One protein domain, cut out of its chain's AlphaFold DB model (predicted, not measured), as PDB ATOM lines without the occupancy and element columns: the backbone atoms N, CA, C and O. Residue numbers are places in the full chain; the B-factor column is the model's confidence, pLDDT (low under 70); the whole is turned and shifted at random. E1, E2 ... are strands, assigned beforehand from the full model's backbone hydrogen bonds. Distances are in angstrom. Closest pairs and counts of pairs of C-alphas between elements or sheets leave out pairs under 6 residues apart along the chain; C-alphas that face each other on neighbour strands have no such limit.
ATOM      1  N   ARG A  89     -27.312 -32.462  23.608       92.75
ATOM      2  CA  ARG A  89     -27.939 -31.563  24.581       92.75
ATOM      3  C   ARG A  89     -28.281 -32.318  25.855       92.75
ATOM      4  O   ARG A  89     -28.798 -33.428  25.789       92.75
ATOM      5  N   TRP A  90     -28.102 -31.663  26.995       91.31
ATOM      6  CA  TRP A  90     -28.522 -32.185  28.292       91.31
ATOM      7  C   TRP A  90     -29.340 -31.147  29.070       91.31
ATOM      8  O   TRP A  90     -29.256 -29.942  28.820       91.31
ATOM      9  N   ARG A  91     -30.151 -31.636  30.013       89.88
ATOM     10  CA  ARG A  91     -30.832 -30.838  31.044       89.88
ATOM     11  C   ARG A  91     -30.857 -31.607  32.358       89.88
ATOM     12  O   ARG A  91     -30.988 -32.830  32.342       89.88
ATOM     13  N   VAL A  92     -30.813 -30.901  33.484       86.25
ATOM     14  CA  VAL A  92     -31.104 -31.498  34.797       86.25
ATOM     15  C   VAL A  92     -32.611 -31.642  34.946       86.25
ATOM     16  O   VAL A  92     -33.342 -30.666  35.013       86.25
ATOM     17  N   SER A  93     -33.123 -32.861  34.972       81.69
ATOM     18  CA  SER A  93     -34.573 -33.083  34.959       81.69
ATOM     19  C   SER A  93     -35.260 -32.854  36.308       81.69
ATOM     20  O   SER A  93     -36.487 -32.759  36.334       81.69
ATOM     21  N   LEU A  94     -34.505 -32.787  37.412       78.38
ATOM     22  CA  LEU A  94     -35.055 -32.643  38.758       78.38
ATOM     23  C   LEU A  94     -34.163 -31.769  39.661       78.38
ATOM     24  O   LEU A  94     -33.195 -32.287  40.226       78.38
ATOM     25  N   PRO A  95     -34.474 -30.467  39.807       72.06
ATOM     26  CA  PRO A  95     -33.786 -29.597  40.755       72.06
ATOM     27  C   PRO A  95     -34.151 -29.934  42.212       72.06
ATOM     28  O   PRO A  95     -35.276 -30.373  42.500       72.06
ATOM     29  N   VAL A  96     -33.209 -29.711  43.135       67.38
ATOM     30  CA  VAL A  96     -33.368 -30.019  44.568       67.38
ATOM     31  C   VAL A  96     -34.382 -29.074  45.206       67.38
ATOM     32  O   VAL A  96     -35.210 -29.511  45.999       67.38
ATOM     33  N   THR A  97     -34.430 -27.813  44.791       69.56
ATOM     34  CA  THR A  97     -35.450 -26.841  45.200       69.56
ATOM     35  C   THR A  97     -36.139 -26.221  43.985       69.56
ATOM     36  O   THR A  97     -35.615 -26.239  42.875       69.56
ATOM     37  N   THR A  98     -37.335 -25.652  44.166       70.12
ATOM     38  CA  THR A  98     -38.021 -24.901  43.094       70.12
ATOM     39  C   THR A  98     -37.297 -23.606  42.724       70.12
ATOM     40  O   THR A  98     -37.605 -23.007  41.697       70.12
ATOM     41  N   THR A  99     -36.356 -23.172  43.565       72.12
ATOM     42  CA  THR A  99     -35.538 -21.975  43.366       72.12
ATOM     43  C   THR A  99     -34.199 -22.262  42.693       72.12
ATOM     44  O   THR A  99     -33.532 -21.314  42.281       72.12
ATOM     45  N   ASP A 100     -33.803 -23.532  42.559       75.00
ATOM     46  CA  ASP A 100     -32.556 -23.872  41.875       75.00
ATOM     47  C   ASP A 100     -32.674 -23.567  40.375       75.00
ATOM     48  O   ASP A 100     -33.723 -23.819  39.765       75.00
ATOM     49  N   PRO A 101     -31.601 -23.068  39.738       75.75
ATOM     50  CA  PRO A 101     -31.606 -22.851  38.305       75.75
ATOM     51  C   PRO A 101     -31.785 -24.177  37.561       75.75
ATOM     52  O   PRO A 101     -31.144 -25.190  37.846       75.75
ATOM     53  N   GLN A 102     -32.646 -24.149  36.550       85.25
ATOM     54  CA  GLN A 102     -32.818 -25.252  35.619       85.25
ATOM     55  C   GLN A 102     -31.576 -25.347  34.727       85.25
ATOM     56  O   GLN A 102     -31.489 -24.662  33.715       85.25
ATOM     57  N   LEU A 103     -30.626 -26.205  35.099       88.88
ATOM     58  CA  LEU A 103     -29.382 -26.354  34.345       88.88
ATOM     59  C   LEU A 103     -29.620 -27.062  33.006       88.88
ATOM     60  O   LEU A 103     -30.301 -28.097  32.943       88.88
ATOM     61  N   THR A 104     -29.038 -26.512  31.946       92.69
ATOM     62  CA  THR A 104     -29.052 -27.045  30.586       92.69
ATOM     63  C   THR A 104     -27.692 -26.881  29.928       92.69
ATOM     64  O   THR A 104     -26.845 -26.103  30.370       92.69
ATOM     65  N   GLY A 105     -27.460 -27.608  28.838       93.88
ATOM     66  CA  GLY A 105     -26.161 -27.517  28.204       93.88
ATOM     67  C   GLY A 105     -25.916 -28.445  27.038       93.88
ATOM     68  O   GLY A 105     -26.840 -29.004  26.435       93.88
ATOM     69  N   ARG A 106     -24.626 -28.592  26.728       94.75
ATOM     70  CA  ARG A 106     -24.115 -29.560  25.756       94.75
ATOM     71  C   ARG A 106     -23.000 -30.413  26.341       94.75
ATOM     72  O   ARG A 106     -22.263 -29.962  27.213       94.75
ATOM     73  N   VAL A 107     -22.865 -31.637  25.846       92.50
ATOM     74  CA  VAL A 107     -21.699 -32.481  26.104       92.50
ATOM     75  C   VAL A 107     -20.523 -31.888  25.332       92.50
ATOM     76  O   VAL A 107     -20.524 -31.871  24.104       92.50
ATOM     77  N   SER A 108     -19.535 -31.347  26.040       90.69
ATOM     78  CA  SER A 108     -18.300 -30.842  25.426       90.69
ATOM     79  C   SER A 108     -17.351 -31.976  25.070       90.69
ATOM     80  O   SER A 108     -16.634 -31.885  24.078       90.69
ATOM     81  N   SER A 109     -17.334 -33.025  25.893       88.38
ATOM     82  CA  SER A 109     -16.625 -34.263  25.604       88.38
ATOM     83  C   SER A 109     -17.248 -35.431  26.365       88.38
ATOM     84  O   SER A 109     -17.411 -35.350  27.580       88.38
ATOM     85  N   ALA A 110     -17.568 -36.516  25.666       83.94
ATOM     86  CA  ALA A 110     -18.190 -37.718  26.215       83.94
ATOM     87  C   ALA A 110     -17.200 -38.671  26.916       83.94
ATOM     88  O   ALA A 110     -17.627 -39.628  27.555       83.94
ATOM     89  N   GLY A 111     -15.886 -38.430  26.820       77.00
ATOM     90  CA  GLY A 111     -14.887 -39.318  27.420       77.00
ATOM     91  C   GLY A 111     -13.461 -39.014  26.987       77.00
ATOM     92  O   GLY A 111     -12.812 -39.839  26.343       77.00
ATOM     93  N   ARG A 112     -12.958 -37.821  27.327       73.50
ATOM     94  CA  ARG A 112     -11.543 -37.488  27.124       73.50
ATOM     95  C   ARG A 112     -10.709 -37.921  28.332       73.50
ATOM     96  O   ARG A 112     -11.162 -37.774  29.468       73.50
ATOM     97  N   PRO A 113      -9.482 -38.418  28.107       76.06
ATOM     98  CA  PRO A 113      -8.527 -38.595  29.184       76.06
ATOM     99  C   PRO A 113      -8.062 -37.220  29.679       76.06
ATOM    100  O   PRO A 113      -7.545 -36.412  28.902       76.06
ATOM    101  N   TYR A 114      -8.205 -36.970  30.974       73.38
ATOM    102  CA  TYR A 114      -7.559 -35.865  31.671       73.38
ATOM    103  C   TYR A 114      -6.371 -36.415  32.443       73.38
ATOM    104  O   TYR A 114      -6.476 -37.435  33.123       73.38
ATOM    105  N   ARG A 115      -5.231 -35.734  32.351       73.56
ATOM    106  CA  ARG A 115      -4.069 -36.086  33.166       73.56
ATOM    107  C   ARG A 115      -4.320 -35.664  34.603       73.56
ATOM    108  O   ARG A 115      -4.680 -34.513  34.853       73.56
ATOM    109  N   THR A 116      -4.099 -36.581  35.537       67.44
ATOM    110  CA  THR A 116      -4.078 -36.228  36.955       67.44
ATOM    111  C   THR A 116      -2.906 -35.291  37.236       67.44
ATOM    112  O   THR A 116      -1.872 -35.327  36.565       67.44
ATOM    113  N   ARG A 117      -3.049 -34.441  38.258       66.19
ATOM    114  CA  ARG A 117      -1.993 -33.502  38.666       66.19
ATOM    115  C   ARG A 117      -0.710 -34.214  39.124       66.19
ATOM    116  O   ARG A 117       0.357 -33.619  39.023       66.19
ATOM    117  N   SER A 118      -0.811 -35.454  39.613       72.62
ATOM    118  CA  SER A 118       0.347 -36.257  40.032       72.62
ATOM    119  C   SER A 118       1.119 -36.873  38.860       72.62
ATOM    120  O   SER A 118       2.278 -37.222  39.027       72.62
ATOM    121  N   GLY A 119       0.518 -36.958  37.664       66.81
ATOM    122  CA  GLY A 119       1.143 -37.542  36.473       66.81
ATOM    123  C   GLY A 119       1.024 -39.067  36.362       66.81
ATOM    124  O   GLY A 119       1.377 -39.613  35.319       66.81
ATOM    125  N   ASP A 120       0.473 -39.743  37.374       65.31
ATOM    126  CA  ASP A 120       0.459 -41.213  37.469       65.31
ATOM    127  C   ASP A 120      -0.676 -41.894  36.681       65.31
ATOM    128  O   ASP A 120      -0.820 -43.115  36.721       65.31
ATOM    129  N   GLY A 121      -1.506 -41.138  35.951       70.25
ATOM    130  CA  GLY A 121      -2.578 -41.733  35.159       70.25
ATOM    131  C   GLY A 121      -3.481 -40.748  34.423       70.25
ATOM    132  O   GLY A 121      -3.385 -39.524  34.564       70.25
ATOM    133  N   ASN A 122      -4.386 -41.322  33.629       76.56
ATOM    134  CA  ASN A 122      -5.504 -40.611  33.021       76.56
ATOM    135  C   ASN A 122      -6.779 -40.917  33.808       76.56
ATOM    136  O   ASN A 122      -7.080 -42.085  34.049       76.56
ATOM    137  N   ILE A 123      -7.559 -39.886  34.126       73.06
ATOM    138  CA  ILE A 123      -8.969 -40.047  34.486       73.06
ATOM    139  C   ILE A 123      -9.810 -39.856  33.227       73.06
ATOM    140  O   ILE A 123      -9.552 -38.956  32.428       73.06
ATOM    141  N   PHE A 124     -10.813 -40.704  33.035       74.81
ATOM    142  CA  PHE A 124     -11.809 -40.503  31.990       74.81
ATOM    143  C   PHE A 124     -12.977 -39.757  32.607       74.81
ATOM    144  O   PHE A 124     -13.630 -40.267  33.515       74.81
ATOM    145  N   ALA A 125     -13.216 -38.543  32.129       77.81
ATOM    146  CA  ALA A 125     -14.333 -37.737  32.584       77.81
ATOM    147  C   ALA A 125     -15.174 -37.286  31.393       77.81
ATOM    148  O   ALA A 125     -14.671 -37.056  30.288       77.81
ATOM    149  N   MET A 126     -16.467 -37.146  31.654       85.69
ATOM    150  CA  MET A 126     -17.367 -36.416  30.781       85.69
ATOM    151  C   MET A 126     -17.299 -34.934  31.145       85.69
ATOM    152  O   MET A 126     -17.370 -34.573  32.318       85.69
ATOM    153  N   GLN A 127     -17.217 -34.075  30.135       88.19
ATOM    154  CA  GLN A 127     -17.294 -32.632  30.314       88.19
ATOM    155  C   GLN A 127     -18.621 -32.106  29.787       88.19
ATOM    156  O   GLN A 127     -18.971 -32.305  28.621       88.19
ATOM    157  N   LEU A 128     -19.335 -31.393  30.651       91.06
ATOM    158  CA  LEU A 128     -20.607 -30.756  30.348       91.06
ATOM    159  C   LEU A 128     -20.412 -29.238  30.296       91.06
ATOM    160  O   LEU A 128     -19.975 -28.631  31.270       91.06
ATOM    161  N   HIS A 129     -20.751 -28.620  29.168       91.81
ATOM    162  CA  HIS A 129     -20.905 -27.172  29.078       91.81
ATOM    163  C   HIS A 129     -22.258 -26.783  29.658       91.81
ATOM    164  O   HIS A 129     -23.274 -27.236  29.131       91.81
ATOM    165  N   VAL A 130     -22.270 -25.928  30.679       92.62
ATOM    166  CA  VAL A 130     -23.486 -25.365  31.283       92.62
ATOM    167  C   VAL A 130     -23.813 -24.032  30.612       92.62
ATOM    168  O   VAL A 130     -22.928 -23.198  30.443       92.62
ATOM    169  N   ASN A 131     -25.063 -23.837  30.191       91.56
ATOM    170  CA  ASN A 131     -25.489 -22.600  29.527       91.56
ATOM    171  C   ASN A 131     -25.774 -21.468  30.520       91.56
ATOM    172  O   ASN A 131     -25.688 -20.293  30.168       91.56
TER     173      ASN A 131
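Overview. This is residues 89 to 131 of the 139 residues of the protein "Peptidase S1 domain-containing protein" of Streptomyces sp. CS014 (UniProt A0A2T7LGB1). A long, strongly twisted hairpin of two strands, E2 and E3, makes an arched ribbon, with the short strand E1 beside the beginning of E2 near one end. Loops make the two far ends: residues 92 to 103 at one, residues 116 to 121 at the other. The printed part has 43 residues, with no named helix and three named strands, E1, E2, E3 along the chain, 24 residues in all; it is all strand. The sheet order is E1, E2, E3, antiparallel throughout. It is only just extended, close to loose, with a radius of gyration of the C-alphas of 14.2 A, a rod spanning 42 by 20 by 14 A.

Arrangement. Start at E1, residues 89 to 91, an edge strand. It forms a hairpin with E2, residues 104 to 115, the inner strand; look for N 90 and O 105, 3.0 A apart. E2 bends by 69 degrees at residue 111. E3, residues 122 to 130, is the other edge strand and forms a hairpin with E2; their directions differ by 161 degrees. Check N 108 and O 127, 2.8 A, and N 114 and O 123, 2.8 A, within hydrogen-bond range. The three strands form a meander, each the antiparallel neighbour of the one before.

Along the chain. Find C-alpha 89 at (-27.939, -31.563, 24.581); E1 runs 7.1 A from there. E2 begins at C-alpha 104, (-29.052, -27.045, 30.586), and runs 26.7 A. E3 runs 23.6 A to C-alpha 130 at (-23.486, -25.365, 31.283).

Size, cuts and confidence. The C-alphas farthest apart, Thr 98 and Asp 120, are 42.2 A apart. The printed part has no cut. The link E1 to E2 is long, E2 to E3 short. Mean pLDDT of the printed part is 80.4; residues 96 to 97, 116 to 117 and 119 to 120 are under 70.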